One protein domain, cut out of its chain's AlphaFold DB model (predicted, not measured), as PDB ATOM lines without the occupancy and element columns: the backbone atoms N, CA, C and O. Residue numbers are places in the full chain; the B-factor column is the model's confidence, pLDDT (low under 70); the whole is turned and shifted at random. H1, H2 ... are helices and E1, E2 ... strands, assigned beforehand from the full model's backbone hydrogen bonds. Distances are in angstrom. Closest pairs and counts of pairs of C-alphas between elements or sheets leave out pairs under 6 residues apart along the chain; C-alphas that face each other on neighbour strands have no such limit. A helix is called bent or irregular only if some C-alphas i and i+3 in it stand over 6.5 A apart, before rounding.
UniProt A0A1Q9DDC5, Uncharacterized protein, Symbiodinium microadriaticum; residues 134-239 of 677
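AT A GLANCE: This is residues 134 to 239 of the 677 residues of an uncharacterized protein of Symbiodinium microadriaticum (UniProt A0A1Q9DDC5). A strongly twisted sheet of four strands forms the middle layer, with H1 and H4 side by side over one face and H2 over the other, while the short H3 grazes the sheet. A long loop, residues 211 to 226, passes along the E2 edge before the last strand, E4, enters the sheet between E3 and E2. The 106 printed residues hold four named helices and four named strands in the order E1 H1 E2 H2 H3 E3 H4 E4; the sheet order is E1 E3 E4 E2, mixed, and the class is mixed, helices and strands. The whole is compact, with a radius of gyration of the C-alphas of 12.3 A, and spans 35 by 28 by 25 A.

IN THESE COORDINATES: E1, residues 134 to 136, begins at C-alpha 134 (-48.934, -35.457, 10.025). H1, residues 140 to 154, is 20.5 A long and irregular: C-alphas 150 and 153 are 8.2 A apart. E2, residues 158 to 163, is 16.2 A long. H2, residues 167 to 176, is 15.0 A long and only just irregular, with C-alphas 172 and 175 7.0 A apart. H3 is residues 184 to 187. E3, residues 190 to 196, is 19.4 A long, and H4, residues 199 to 210, is 15.6 A. E4, residues 227 to 233, is 19.7 A long and ends at C-alpha 233 (-51.560, -38.890, 19.824).

HOW THE PARTS SIT: E1 and E3 are parallel, with N 135 and O 191 2.8 A apart. E3 and E4 are antiparallel, with N 192 and O 231 at 2.9 A. E4 and E2 are antiparallel, with N 161 and O 230 at 2.9 A. These three pairs are within hydrogen-bond range. E1, H1, E2 and E2, H2 H3, E3 are split strand-helix-strand units, two same-way strands with other strands between them in the sheet, both with right-handed crossovers. The domain has three layers, a sheet with helices on both of its faces: H1 and H4 lie on the same face of the sheet E1 E3 E4 E2, each at a height over the sheet of 9.2 A, and H2 lies on the opposite face at a height of 9.1 A. H1 and H4 touch, closest at the C-alphas of Ala 144 and Leu 206, 6.8 A, the same way at a tilt of 37 degrees, only just steep. H2 touches H3, closest at the C-alphas of Pro 175 and Val 185, 5.7 A. Every O i to N i+4 pair is within hydrogen-bond range in H4, but 8 of 11 in H1 and 4 of 6 in H2; H3 is too short for such a pair.

THE WHOLE: The farthest C-alphas, of Ser 224 and Gly 237, are 35.7 A apart. The printed part has no cut, and the link from H4 to E4, 16 residues, is long. Mean pLDDT of the printed part is 93.4; residues 153 to 154 are under 70.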
ATOM      1  N   TYR A 134     -50.362 -35.167   9.996       91.81
ATOM      2  CA  TYR A 134     -48.934 -35.457  10.025       91.81
ATOM      3  C   TYR A 134     -48.123 -34.198  10.321       91.81
ATOM      4  O   TYR A 134     -48.310 -33.175   9.665       91.81
ATOM      5  N   ILE A 135     -47.220 -34.273  11.298       93.00
ATOM      6  CA  ILE A 135     -46.404 -33.141  11.737       93.00
ATOM      7  C   ILE A 135     -44.950 -33.593  11.879       93.00
ATOM      8  O   ILE A 135     -44.624 -34.472  12.681       93.00
ATOM      9  N   ASP A 136     -44.055 -32.951  11.132       91.25
ATOM     10  CA  ASP A 136     -42.617 -33.089  11.344       91.25
ATOM     11  C   ASP A 136     -42.193 -32.287  12.587       91.25
ATOM     12  O   ASP A 136     -42.290 -31.061  12.644       91.25
ATOM     13  N   ALA A 137     -41.741 -32.995  13.620       87.69
ATOM     14  CA  ALA A 137     -41.228 -32.404  14.848       87.69
ATOM     15  C   ALA A 137     -39.765 -31.944  14.712       87.69
ATOM     16  O   ALA A 137     -39.252 -31.259  15.604       87.69
ATOM     17  N   GLY A 138     -39.064 -32.346  13.649       91.44
ATOM     18  CA  GLY A 138     -37.678 -32.019  13.312       91.44
ATOM     19  C   GLY A 138     -36.610 -32.652  14.212       91.44
ATOM     20  O   GLY A 138     -35.494 -32.890  13.768       91.44
ATOM     21  N   SER A 139     -36.908 -32.931  15.487       94.81
ATOM     22  CA  SER A 139     -35.954 -33.553  16.419       94.81
ATOM     23  C   SER A 139     -36.643 -34.356  17.521       94.81
ATOM     24  O   SER A 139     -37.750 -34.030  17.959       94.81
ATOM     25  N   VAL A 140     -35.945 -35.365  18.041       94.06
ATOM     26  CA  VAL A 140     -36.420 -36.238  19.127       94.06
ATOM     27  C   VAL A 140     -36.775 -35.463  20.414       94.06
ATOM     28  O   VAL A 140     -37.852 -35.699  20.966       94.06
ATOM     29  N   PRO A 141     -35.995 -34.462  20.880       95.25
ATOM     30  CA  PRO A 141     -36.386 -33.655  22.043       95.25
ATOM     31  C   PRO A 141     -37.639 -32.798  21.810       95.25
ATOM     32  O   PRO A 141     -38.398 -32.526  22.743       95.25
ATOM     33  N   LYS A 142     -37.886 -32.345  20.570       95.06
ATOM     34  CA  LYS A 142     -39.152 -31.674  20.224       95.06
ATOM     35  C   LYS A 142     -40.322 -32.659  20.285       95.06
ATOM     36  O   LYS A 142     -41.354 -32.295  20.838       95.06
ATOM     37  N   LEU A 143     -40.133 -33.905  19.845       94.50
ATOM     38  CA  LEU A 143     -41.138 -34.970  19.956       94.50
ATOM     39  C   LEU A 143     -41.590 -35.193  21.415       94.50
ATOM     40  O   LEU A 143     -42.788 -35.248  21.693       94.50
ATOM     41  N   ALA A 144     -40.640 -35.240  22.358       93.56
ATOM     42  CA  ALA A 144     -40.936 -35.355  23.791       93.56
ATOM     43  C   ALA A 144     -41.747 -34.157  24.322       93.56
ATOM     44  O   ALA A 144     -42.681 -34.327  25.105       93.56
ATOM     45  N   ARG A 145     -41.430 -32.935  23.873       93.94
ATOM     46  CA  ARG A 145     -42.191 -31.729  24.243       93.94
ATOM     47  C   ARG A 145     -43.607 -31.740  23.669       93.94
ATOM     48  O   ARG A 145     -44.535 -31.376  24.388       93.94
ATOM     49  N   CYS A 146     -43.788 -32.201  22.430       91.69
ATOM     50  CA  CYS A 146     -45.115 -32.401  21.846       91.69
ATOM     51  C   CYS A 146     -45.937 -33.379  22.698       91.69
ATOM     52  O   CYS A 146     -47.056 -33.050  23.081       91.69
ATOM     53  N   HIS A 147     -45.356 -34.518  23.095       92.75
ATOM     54  CA  HIS A 147     -46.019 -35.457  24.005       92.75
ATOM     55  C   HIS A 147     -46.507 -34.769  25.289       92.75
ATOM     56  O   HIS A 147     -47.683 -34.860  25.627       92.75
ATOM     57  N   MET A 148     -45.628 -34.048  25.992       90.88
ATOM     58  CA  MET A 148     -45.985 -33.406  27.265       90.88
ATOM     59  C   MET A 148     -47.089 -32.352  27.108       90.88
ATOM     60  O   MET A 148     -47.939 -32.223  27.988       90.88
ATOM     61  N   ARG A 149     -47.105 -31.630  25.982       91.00
ATOM     62  CA  ARG A 149     -48.119 -30.611  25.686       91.00
ATOM     63  C   ARG A 149     -49.500 -31.214  25.423       91.00
ATOM     64  O   ARG A 149     -50.482 -30.699  25.944       91.00
ATOM     65  N   PHE A 150     -49.576 -32.281  24.627       87.62
ATOM     66  CA  PHE A 150     -50.857 -32.833  24.166       87.62
ATOM     67  C   PHE A 150     -51.384 -33.960  25.057       87.62
ATOM     68  O   PHE A 150     -52.579 -34.023  25.334       87.62
ATOM     69  N   CYS A 151     -50.508 -34.819  25.575       84.19
ATOM     70  CA  CYS A 151     -50.914 -35.944  26.413       84.19
ATOM     71  C   CYS A 151     -51.112 -35.567  27.888       84.19
ATOM     72  O   CYS A 151     -51.513 -36.438  28.651       84.19
ATOM     73  N   GLY A 152     -50.853 -34.320  28.310       75.12
ATOM     74  CA  GLY A 152     -50.735 -33.892  29.715       75.12
ATOM     75  C   GLY A 152     -51.634 -34.627  30.725       75.12
ATOM     76  O   GLY A 152     -51.126 -35.265  31.643       75.12
ATOM     77  N   LYS A 153     -52.965 -34.598  30.532       59.12
ATOM     78  CA  LYS A 153     -53.958 -35.274  31.404       59.12
ATOM     79  C   LYS A 153     -54.198 -36.755  31.066       59.12
ATOM     80  O   LYS A 153     -54.647 -37.518  31.914       59.12
ATOM     81  N   HIS A 154     -53.885 -37.171  29.843       69.69
ATOM     82  CA  HIS A 154     -54.069 -38.521  29.313       69.69
ATOM     83  C   HIS A 154     -52.735 -39.268  29.199       69.69
ATOM     84  O   HIS A 154     -52.544 -40.015  28.250       69.69
ATOM     85  N   GLY A 155     -51.798 -39.075  30.135       81.19
ATOM     86  CA  GLY A 155     -50.358 -39.338  29.952       81.19
ATOM     87  C   GLY A 155     -49.909 -40.749  29.537       81.19
ATOM     88  O   GLY A 155     -48.716 -40.977  29.395       81.19
ATOM     89  N   ARG A 156     -50.818 -41.712  29.345       90.38
ATOM     90  CA  ARG A 156     -50.529 -43.043  28.782       90.38
ATOM     91  C   ARG A 156     -51.199 -43.307  27.432       90.38
ATOM     92  O   ARG A 156     -51.012 -44.385  26.872       90.38
ATOM     93  N   ASP A 157     -52.002 -42.389  26.918       95.31
ATOM     94  CA  ASP A 157     -52.796 -42.573  25.709       95.31
ATOM     95  C   ASP A 157     -52.081 -42.074  24.451       95.31
ATOM     96  O   ASP A 157     -52.472 -41.117  23.789       95.31
ATOM     97  N   PHE A 158     -50.975 -42.737  24.146       96.69
ATOM     98  CA  PHE A 158     -50.196 -42.487  22.946       96.69
ATOM     99  C   PHE A 158     -49.605 -43.791  22.426       96.69
ATOM    100  O   PHE A 158     -49.531 -44.801  23.139       96.69
ATOM    101  N   TRP A 159     -49.137 -43.763  21.183       97.31
ATOM    102  CA  TRP A 159     -48.411 -44.872  20.581       97.31
ATOM    103  C   TRP A 159     -47.067 -44.406  20.030       97.31
ATOM    104  O   TRP A 159     -47.012 -43.622  19.087       97.31
ATOM    105  N   LEU A 160     -45.981 -44.921  20.608       97.00
ATOM    106  CA  LEU A 160     -44.615 -44.665  20.157       97.00
ATOM    107  C   LEU A 160     -44.159 -45.764  19.189       97.00
ATOM    108  O   LEU A 160     -44.312 -46.955  19.473       97.00
ATOM    109  N   GLY A 161     -43.579 -45.388  18.056       96.94
ATOM    110  CA  GLY A 161     -43.052 -46.331  17.077       96.94
ATOM    111  C   GLY A 161     -41.788 -45.837  16.386       96.94
ATOM    112  O   GLY A 161     -41.397 -44.679  16.493       96.94
ATOM    113  N   THR A 162     -41.147 -46.755  15.673       97.25
ATOM    114  CA  THR A 162     -39.955 -46.510  14.856       97.25
ATOM    115  C   THR A 162     -40.244 -46.936  13.427       97.25
ATOM    116  O   THR A 162     -40.877 -47.976  13.217       97.25
ATOM    117  N   PHE A 163     -39.761 -46.184  12.446       96.62
ATOM    118  CA  PHE A 163     -39.985 -46.465  11.033       96.62
ATOM    119  C   PHE A 163     -38.674 -46.416  10.241       96.62
ATOM    120  O   PHE A 163     -37.838 -45.542  10.455       96.62
ATOM    121  N   ALA A 164     -38.484 -47.388   9.348       95.19
ATOM    122  CA  ALA A 164     -37.364 -47.431   8.418       95.19
ATOM    123  C   ALA A 164     -37.788 -46.709   7.136       95.19
ATOM    124  O   ALA A 164     -38.542 -47.291   6.359       95.19
ATOM    125  N   GLY A 165     -37.368 -45.458   6.962       94.69
ATOM    126  CA  GLY A 165     -37.732 -44.665   5.789       94.69
ATOM    127  C   GLY A 165     -37.719 -43.161   6.035       94.69
ATOM    128  O   GLY A 165     -37.295 -42.702   7.101       94.69
ATOM    129  N   SER A 166     -38.185 -42.415   5.036       96.12
ATOM    130  CA  SER A 166     -38.337 -40.956   5.065       96.12
ATOM    131  C   SER A 166     -39.702 -40.520   5.617       96.12
ATOM    132  O   SER A 166     -40.590 -41.344   5.864       96.12
ATOM    133  N   HIS A 167     -39.871 -39.208   5.827       95.31
ATOM    134  CA  HIS A 167     -41.136 -38.620   6.279       95.31
ATOM    135  C   HIS A 167     -42.295 -38.955   5.322       95.31
ATOM    136  O   HIS A 167     -43.357 -39.383   5.780       95.31
ATOM    137  N   ASP A 168     -42.060 -38.868   4.011       95.19
ATOM    138  CA  ASP A 168     -43.065 -39.149   2.978       95.19
ATOM    139  C   ASP A 168     -43.497 -40.619   2.971       95.19
ATOM    140  O   ASP A 168     -44.687 -40.930   2.909       95.19
ATOM    141  N   GLU A 169     -42.540 -41.540   3.104       95.75
ATOM    142  CA  GLU A 169     -42.830 -42.975   3.174       95.75
ATOM    143  C   GLU A 169     -43.649 -43.333   4.419       95.75
ATOM    144  O   GLU A 169     -44.542 -44.187   4.357       95.75
ATOM    145  N   LEU A 170     -43.365 -42.685   5.555       96.12
ATOM    146  CA  LEU A 170     -44.174 -42.851   6.758       96.12
ATOM    147  C   LEU A 170     -45.584 -42.307   6.524       96.12
ATOM    148  O   LEU A 170     -46.544 -43.023   6.805       96.12
ATOM    149  N   ALA A 171     -45.717 -41.093   5.983       94.62
ATOM    150  CA  ALA A 171     -47.009 -40.468   5.708       94.62
ATOM    151  C   ALA A 171     -47.895 -41.347   4.806       94.62
ATOM    152  O   ALA A 171     -49.057 -41.587   5.137       94.62
ATOM    153  N   GLN A 172     -47.327 -41.925   3.743       95.31
ATOM    154  CA  GLN A 172     -48.029 -42.862   2.855       95.31
ATOM    155  C   GLN A 172     -48.445 -44.162   3.555       95.31
ATOM    156  O   GLN A 172     -49.475 -44.748   3.217       95.31
ATOM    157  N   LYS A 173     -47.673 -44.626   4.544       96.38
ATOM    158  CA  LYS A 173     -47.980 -45.859   5.284       96.38
ATOM    159  C   LYS A 173     -48.914 -45.666   6.469       96.38
ATOM    160  O   LYS A 173     -49.493 -46.661   6.906       96.38
ATOM    161  N   LEU A 174     -49.100 -44.449   6.981       95.19
ATOM    162  CA  LEU A 174     -49.959 -44.196   8.144       95.19
ATOM    163  C   LEU A 174     -51.400 -44.723   7.998       95.19
ATOM    164  O   LEU A 174     -51.877 -45.335   8.958       95.19
ATOM    165  N   PRO A 175     -52.081 -44.601   6.838       94.69
ATOM    166  CA  PRO A 175     -53.400 -45.210   6.633       94.69
ATOM    167  C   PRO A 175     -53.407 -46.733   6.804       94.69
ATOM    168  O   PRO A 175     -54.374 -47.302   7.299       94.69
ATOM    169  N   SER A 176     -52.297 -47.385   6.452       95.12
ATOM    170  CA  SER A 176     -52.093 -48.836   6.554       95.12
ATOM    171  C   SER A 176     -51.376 -49.278   7.838       95.12
ATOM    172  O   SER A 176     -51.007 -50.443   7.985       95.12
ATOM    173  N   LEU A 177     -51.120 -48.370   8.780       96.62
ATOM    174  CA  LEU A 177     -50.406 -48.710  10.005       96.62
ATOM    175  C   LEU A 177     -51.389 -49.273  11.038       96.62
ATOM    176  O   LEU A 177     -52.323 -48.585  11.445       96.62
ATOM    177  N   GLN A 178     -51.168 -50.502  11.510       96.12
ATOM    178  CA  GLN A 178     -51.962 -51.091  12.596       96.12
ATOM    179  C   GLN A 178     -51.361 -50.809  13.979       96.12
ATOM    180  O   GLN A 178     -50.151 -50.921  14.198       96.12
ATOM    181  N   VAL A 179     -52.234 -50.485  14.931       95.69
ATOM    182  CA  VAL A 179     -51.940 -50.186  16.338       95.69
ATOM    183  C   VAL A 179     -52.833 -51.047  17.235       95.69
ATOM    184  O   VAL A 179     -53.941 -50.679  17.616       95.69
ATOM    185  N   GLY A 180     -52.367 -52.259  17.542       93.31
ATOM    186  CA  GLY A 180     -53.215 -53.272  18.176       93.31
ATOM    187  C   GLY A 180     -54.247 -53.817  17.177       93.31
ATOM    188  O   GLY A 180     -53.846 -54.172  16.072       93.31
ATOM    189  N   PRO A 181     -55.546 -53.906  17.526       94.56
ATOM    190  CA  PRO A 181     -56.584 -54.406  16.620       94.56
ATOM    191  C   PRO A 181     -57.153 -53.333  15.671       94.56
ATOM    192  O   PRO A 181     -58.074 -53.621  14.913       94.56
ATOM    193  N   PHE A 182     -56.649 -52.097  15.721       96.50
ATOM    194  CA  PHE A 182     -57.189 -50.967  14.966       96.50
ATOM    195  C   PHE A 182     -56.151 -50.364  14.015       96.50
ATOM    196  O   PHE A 182     -54.945 -50.480  14.231       96.50
ATOM    197  N   TRP A 183     -56.622 -49.652  12.994       96.62
ATOM    198  CA  TRP A 183     -55.783 -48.813  12.136       96.62
ATOM    199  C   TRP A 183     -55.463 -47.481  12.820       96.62
ATOM    200  O   TRP A 183     -56.321 -46.914  13.496       96.62
ATOM    201  N   ALA A 184     -54.253 -46.956  12.620       96.19
ATOM    202  CA  ALA A 184     -53.779 -45.724  13.253       96.19
ATOM    203  C   ALA A 184     -54.719 -44.539  12.990       96.19
ATOM    204  O   ALA A 184     -55.100 -43.845  13.931       96.19
ATOM    205  N   VAL A 185     -55.168 -44.384  11.741       95.75
ATOM    206  CA  VAL A 185     -56.109 -43.333  11.309       95.75
ATOM    207  C   VAL A 185     -57.472 -43.395  12.003       95.75
ATOM    208  O   VAL A 185     -58.138 -42.381  12.145       95.75
ATOM    209  N   ALA A 186     -57.893 -44.569  12.475       94.44
ATOM    210  CA  ALA A 186     -59.178 -44.732  13.151       94.44
ATOM    211  C   ALA A 186     -59.107 -44.444  14.661       94.44
ATOM    212  O   ALA A 186     -60.154 -44.380  15.320       94.44
ATOM    213  N   VAL A 187     -57.892 -44.343  15.212       95.69
ATOM    214  CA  VAL A 187     -57.618 -44.290  16.657       95.69
ATOM    215  C   VAL A 187     -57.029 -42.958  17.087       95.69
ATOM    216  O   VAL A 187     -57.362 -42.495  18.177       95.69
ATOM    217  N   PHE A 188     -56.144 -42.392  16.270       96.44
ATOM    218  CA  PHE A 188     -55.347 -41.224  16.613       96.44
ATOM    219  C   PHE A 188     -55.608 -40.079  15.639       96.44
ATOM    220  O   PHE A 188     -55.759 -40.285  14.438       96.44
ATOM    221  N   SER A 189     -55.616 -38.865  16.178       95.31
ATOM    222  CA  SER A 189     -55.796 -37.620  15.426       95.31
ATOM    223  C   SER A 189     -54.498 -37.036  14.865       95.31
ATOM    224  O   SER A 189     -54.529 -36.338  13.862       95.31
ATOM    225  N   HIS A 190     -53.353 -37.301  15.502       96.25
ATOM    226  CA  HIS A 190     -52.082 -36.665  15.151       96.25
ATOM    227  C   HIS A 190     -50.941 -37.681  15.122       96.25
ATOM    228  O   HIS A 190     -50.886 -38.593  15.949       96.25
ATOM    229  N   CYS A 191     -50.013 -37.494  14.187       97.56
ATOM    230  CA  CYS A 191     -48.751 -38.207  14.077       97.56
ATOM    231  C   CYS A 191     -47.608 -37.192  14.061       97.56
ATOM    232  O   CYS A 191     -47.453 -36.444  13.098       97.56
ATOM    233  N   TYR A 192     -46.799 -37.192  15.115       97.38
ATOM    234  CA  TYR A 192     -45.556 -36.433  15.182       97.38
ATOM    235  C   TYR A 192     -44.405 -37.352  14.792       97.38
ATOM    236  O   TYR A 192     -44.313 -38.450  15.335       97.38
ATOM    237  N   ALA A 193     -43.515 -36.936  13.898       97.50
ATOM    238  CA  ALA A 193     -42.350 -37.730  13.503       97.50
ATOM    239  C   ALA A 193     -41.064 -36.904  13.572       97.50
ATOM    240  O   ALA A 193     -41.097 -35.697  13.370       97.50
ATOM    241  N   ALA A 194     -39.937 -37.544  13.864       97.62
ATOM    242  CA  ALA A 194     -38.620 -36.920  13.820       97.62
ATOM    243  C   ALA A 194     -37.585 -37.887  13.242       97.62
ATOM    244  O   ALA A 194     -37.573 -39.073  13.593       97.62
ATOM    245  N   MET A 195     -36.692 -37.368  12.398       96.94
ATOM    246  CA  MET A 195     -35.527 -38.108  11.919       96.94
ATOM    247  C   MET A 195     -34.556 -38.449  13.043       96.94
ATOM    248  O   MET A 195     -34.285 -37.648  13.936       96.94
ATOM    249  N   SER A 196     -34.023 -39.665  12.967       97.25
ATOM    250  CA  SER A 196     -33.042 -40.204  13.893       97.25
ATOM    251  C   SER A 196     -32.030 -41.069  13.146       97.25
ATOM    252  O   SER A 196     -32.383 -41.881  12.285       97.25
ATOM    253  N   VAL A 197     -30.755 -40.917  13.503       96.75
ATOM    254  CA  VAL A 197     -29.667 -41.776  13.012       96.75
ATOM    255  C   VAL A 197     -29.775 -43.177  13.623       96.75
ATOM    256  O   VAL A 197     -29.500 -44.175  12.960       96.75
ATOM    257  N   THR A 198     -30.226 -43.251  14.877       96.56
ATOM    258  CA  THR A 198     -30.365 -44.479  15.666       96.56
ATOM    259  C   THR A 198     -31.765 -44.555  16.285       96.56
ATOM    260  O   THR A 198     -31.914 -44.372  17.497       96.56
ATOM    261  N   PRO A 199     -32.810 -44.826  15.477       96.31
ATOM    262  CA  PRO A 199     -34.200 -44.699  15.913       96.31
ATOM    263  C   PRO A 199     -34.562 -45.634  17.070       96.31
ATOM    264  O   PRO A 199     -35.385 -45.262  17.897       96.31
ATOM    265  N   ASP A 200     -33.947 -46.816  17.174       95.75
ATOM    266  CA  ASP A 200     -34.180 -47.726  18.302       95.75
ATOM    267  C   ASP A 200     -33.617 -47.163  19.622       95.75
ATOM    268  O   ASP A 200     -34.275 -47.252  20.660       95.75
ATOM    269  N   THR A 201     -32.435 -46.535  19.583       96.44
ATOM    270  CA  THR A 201     -31.820 -45.877  20.749       96.44
ATOM    271  C   THR A 201     -32.635 -44.659  21.173       96.44
ATOM    272  O   THR A 201     -32.955 -44.510  22.351       96.44
ATOM    273  N   ASP A 202     -33.052 -43.830  20.216       97.12
ATOM    274  CA  ASP A 202     -33.842 -42.628  20.497       97.12
ATOM    275  C   ASP A 202     -35.260 -42.972  20.966       97.12
ATOM    276  O   ASP A 202     -35.794 -42.327  21.870       97.12
ATOM    277  N   ALA A 203     -35.871 -44.026  20.417       96.69
ATOM    278  CA  ALA A 203     -37.142 -44.538  20.911       96.69
ATOM    279  C   ALA A 203     -37.007 -45.145  22.315       96.69
ATOM    280  O   ALA A 203     -37.929 -45.002  23.122       96.69
ATOM    281  N   ALA A 204     -35.882 -45.791  22.638       95.88
ATOM    282  CA  ALA A 204     -35.601 -46.263  23.992       95.88
ATOM    283  C   ALA A 204     -35.451 -45.089  24.974       95.88
ATOM    284  O   ALA A 204     -36.111 -45.105  26.013       95.88
ATOM    285  N   ALA A 205     -34.697 -44.047  24.609       96.19
ATOM    286  CA  ALA A 205     -34.551 -42.830  25.409       96.19
ATOM    287  C   ALA A 205     -35.896 -42.109  25.606       96.19
ATOM    288  O   ALA A 205     -36.249 -41.734  26.723       96.19
ATOM    289  N   LEU A 206     -36.713 -41.985  24.554       95.94
ATOM    290  CA  LEU A 206     -38.076 -41.465  24.679       95.94
ATOM    291  C   LEU A 206     -38.927 -42.338  25.602       95.94
ATOM    292  O   LEU A 206     -39.625 -41.811  26.459       95.94
ATOM    293  N   THR A 207     -38.845 -43.664  25.481       95.56
ATOM    294  CA  THR A 207     -39.583 -44.587  26.356       95.56
ATOM    295  C   THR A 207     -39.218 -44.395  27.831       95.56
ATOM    296  O   THR A 207     -40.081 -44.562  28.689       95.56
ATOM    297  N   GLU A 208     -37.974 -44.035  28.150       94.81
ATOM    298  CA  GLU A 208     -37.559 -43.725  29.525       94.81
ATOM    299  C   GLU A 208     -38.168 -42.415  30.042       94.81
ATOM    300  O   GLU A 208     -38.539 -42.338  31.211       94.81
ATOM    301  N   VAL A 209     -38.336 -41.413  29.171       94.00
ATOM    302  CA  VAL A 209     -38.888 -40.097  29.537       94.00
ATOM    303  C   VAL A 209     -40.419 -40.099  29.591       94.00
ATOM    304  O   VAL A 209     -41.002 -39.628  30.564       94.00
ATOM    305  N   ILE A 210     -41.083 -40.597  28.543       94.31
ATOM    306  CA  ILE A 210     -42.547 -40.519  28.386       94.31
ATOM    307  C   ILE A 210     -43.266 -41.838  28.705       94.31
ATOM    308  O   ILE A 210     -44.485 -41.857  28.870       94.31
ATOM    309  N   GLY A 211     -42.536 -42.949  28.827       94.62
ATOM    310  CA  GLY A 211     -43.102 -44.283  29.030       94.62
ATOM    311  C   GLY A 211     -43.465 -45.011  27.730       94.62
ATOM    312  O   GLY A 211     -43.191 -44.561  26.620       94.62
ATOM    313  N   LEU A 212     -44.104 -46.177  27.868       94.31
ATOM    314  CA  LEU A 212     -44.516 -47.035  26.742       94.31
ATOM    315  C   LEU A 212     -45.877 -46.661  26.120       94.31
ATOM    316  O   LEU A 212     -46.239 -47.198  25.071       94.31
ATOM    317  N   GLY A 213     -46.651 -45.788  26.768       94.88
ATOM    318  CA  GLY A 213     -48.010 -45.451  26.339       94.88
ATOM    319  C   GLY A 213     -48.933 -46.676  26.290       94.88
ATOM    320  O   GLY A 213     -49.003 -47.451  27.247       94.88
ATOM    321  N   GLN A 214     -49.623 -46.864  25.159       94.81
ATOM    322  CA  GLN A 214     -50.525 -47.997  24.899       94.81
ATOM    323  C   GLN A 214     -49.815 -49.284  24.447       94.81
ATOM    324  O   GLN A 214     -50.470 -50.307  24.222       94.81
ATOM    325  N   ARG A 215     -48.486 -49.276  24.295       93.50
ATOM    326  CA  ARG A 215     -47.743 -50.471  23.881       93.50
ATOM    327  C   ARG A 215     -47.442 -51.398  25.052       93.50
ATOM    328  O   ARG A 215     -47.005 -50.978  26.115       93.50
ATOM    329  N   LEU A 216     -47.561 -52.700  24.792       89.12
ATOM    330  CA  LEU A 216     -47.134 -53.750  25.725       89.12
ATOM    331  C   LEU A 216     -45.624 -54.014  25.678       89.12
ATOM    332  O   LEU A 216     -45.066 -54.584  26.613       89.12
ATOM    333  N   ARG A 217     -44.960 -53.663  24.572       92.75
ATOM    334  CA  ARG A 217     -43.541 -53.948  24.331       92.75
ATOM    335  C   ARG A 217     -42.845 -52.741  23.719       92.75
ATOM    336  O   ARG A 217     -43.453 -52.001  22.940       92.75
ATOM    337  N   LYS A 218     -41.556 -52.596  24.036       91.75
ATOM    338  CA  LYS A 218     -40.684 -51.595  23.413       91.75
ATOM    339  C   LYS A 218     -40.736 -51.744  21.884       91.75
ATOM    340  O   LYS A 218     -40.780 -52.879  21.397       91.75
ATOM    341  N   PRO A 219     -40.792 -50.640  21.122       90.25
ATOM    342  CA  PRO A 219     -40.617 -50.709  19.679       90.25
ATOM    343  C   PRO A 219     -39.266 -51.348  19.360       90.25
ATOM    344  O   PRO A 219     -38.254 -51.007  19.956       90.25
ATOM    345  N   GLN A 220     -39.299 -52.344  18.480       87.69
ATOM    346  CA  GLN A 220     -38.116 -52.987  17.929       87.69
ATOM    347  C   GLN A 220     -38.275 -52.987  16.420       87.69
ATOM    348  O   GLN A 220     -39.248 -53.546  15.893       87.69
ATOM    349  N   ARG A 221     -37.338 -52.349  15.727       86.50
ATOM    350  CA  ARG A 221     -37.280 -52.374  14.274       86.50
ATOM    351  C   ARG A 221     -36.563 -53.637  13.790       86.50
ATOM    352  O   ARG A 221     -35.605 -54.112  14.392       86.50
ATOM    353  N   ARG A 222     -37.011 -54.180  12.653       85.88
ATOM    354  CA  ARG A 222     -36.260 -55.194  11.896       85.88
ATOM    355  C   ARG A 222     -35.311 -54.488  10.928       85.88
ATOM    356  O   ARG A 222     -35.620 -54.361   9.752       85.88
ATOM    357  N   GLY A 223     -34.204 -53.958  11.432       84.62
ATOM    358  CA  GLY A 223     -33.138 -53.421  10.585       84.62
ATOM    359  C   GLY A 223     -32.362 -52.296  11.250       84.62
ATOM    360  O   GLY A 223     -32.960 -51.405  11.844       84.62
ATOM    361  N   SER A 224     -31.042 -52.335  11.104       87.94
ATOM    362  CA  SER A 224     -30.130 -51.271  11.518       87.94
ATOM    363  C   SER A 224     -30.087 -50.162  10.466       87.94
ATOM    364  O   SER A 224     -30.036 -50.449   9.272       87.94
ATOM    365  N   GLY A 225     -30.076 -48.905  10.899       93.44
ATOM    366  CA  GLY A 225     -29.859 -47.751  10.027       93.44
ATOM    367  C   GLY A 225     -30.705 -46.540  10.416       93.44
ATOM    368  O   GLY A 225     -31.586 -46.659  11.277       93.44
ATOM    369  N   PRO A 226     -30.481 -45.394   9.754       96.25
ATOM    370  CA  PRO A 226     -31.275 -44.193   9.973       96.25
ATOM    371  C   PRO A 226     -32.759 -44.451   9.693       96.25
ATOM    372  O   PRO A 226     -33.145 -45.417   9.017       96.25
ATOM    373  N   GLY A 227     -33.612 -43.628  10.285       96.81
ATOM    374  CA  GLY A 227     -35.054 -43.712  10.118       96.81
ATOM    375  C   GLY A 227     -35.772 -42.648  10.930       96.81
ATOM    376  O   GLY A 227     -35.214 -41.597  11.239       96.81
ATOM    377  N   LEU A 228     -37.014 -42.939  11.291       97.44
ATOM    378  CA  LEU A 228     -37.873 -42.032  12.039       97.44
ATOM    379  C   LEU A 228     -38.264 -42.638  13.377       97.44
ATOM    380  O   LEU A 228     -38.530 -43.840  13.480       97.44
ATOM    381  N   VAL A 229     -38.393 -41.775  14.378       97.50
ATOM    382  CA  VAL A 229     -39.186 -42.052  15.573       97.50
ATOM    383  C   VAL A 229     -40.474 -41.253  15.460       97.50
ATOM    384  O   VAL A 229     -40.438 -40.058  15.169       97.50
ATOM    385  N   TYR A 230     -41.612 -41.910  15.655       97.88
ATOM    386  CA  TYR A 230     -42.917 -41.279  15.522       97.88
ATOM    387  C   TYR A 230     -43.814 -41.556  16.726       97.88
ATOM    388  O   TYR A 230     -43.718 -42.596  17.382       97.88
ATOM    389  N   LEU A 231     -44.698 -40.607  17.003       97.50
ATOM    390  CA  LEU A 231     -45.614 -40.586  18.128       97.50
ATOM    391  C   LEU A 231     -47.025 -40.303  17.613       97.50
ATOM    392  O   LEU A 231     -47.282 -39.239  17.051       97.50
ATOM    393  N   LEU A 232     -47.942 -41.239  17.836       97.69
ATOM    394  CA  LEU A 232     -49.363 -41.053  17.551       97.69
ATOM    395  C   LEU A 232     -50.085 -40.603  18.818       97.69
ATOM    396  O   LEU A 232     -49.925 -41.226  19.874       97.69
ATOM    397  N   VAL A 233     -50.872 -39.536  18.701       96.25
ATOM    398  CA  VAL A 233     -51.560 -38.890  19.824       96.25
ATOM    399  C   VAL A 233     -53.015 -38.593  19.464       96.25
ATOM    400  O   VAL A 233     -53.345 -38.214  18.334       96.25
ATOM    401  N   GLN A 234     -53.893 -38.761  20.450       94.94
ATOM    402  CA  GLN A 234     -55.277 -38.318  20.387       94.94
ATOM    403  C   GLN A 234     -55.405 -36.995  21.151       94.94
ATOM    404  O   GLN A 234     -55.245 -36.969  22.366       94.94
ATOM    405  N   GLU A 235     -55.667 -35.890  20.449       89.69
ATOM    406  CA  GLU A 235     -55.813 -34.576  21.098       89.69
ATOM    407  C   GLU A 235     -57.134 -34.447  21.856       89.69
ATOM    408  O   GLU A 235     -57.218 -33.769  22.878       89.69
ATOM    409  N   ARG A 236     -58.185 -35.096  21.345       86.56
ATOM    410  CA  ARG A 236     -59.536 -35.007  21.900       86.56
ATOM    411  C   ARG A 236     -59.909 -36.300  22.607       86.56
ATOM    412  O   ARG A 236     -60.354 -37.258  21.972       86.56
ATOM    413  N   GLY A 237     -59.760 -36.279  23.930       88.81
ATOM    414  CA  GLY A 237     -60.177 -37.348  24.830       88.81
ATOM    415  C   GLY A 237     -59.370 -38.637  24.675       88.81
ATOM    416  O   GLY A 237     -58.275 -38.644  24.125       88.81
ATOM    417  N   PHE A 238     -59.932 -39.738  25.180       93.19
ATOM    418  CA  PHE A 238     -59.289 -41.049  25.115       93.19
ATOM    419  C   PHE A 238     -59.472 -41.713  23.746       93.19
ATOM    420  O   PHE A 238     -60.599 -41.833  23.247       93.19
ATOM    421  N   SER A 239     -58.379 -42.224  23.191       94.94
ATOM    422  CA  SER A 239     -58.327 -43.009  21.970       94.94
ATOM    423  C   SER A 239     -59.162 -44.285  22.088       94.94
ATOM    424  O   SER A 239     -59.366 -44.857  23.167       94.94
TER     425      SER A 239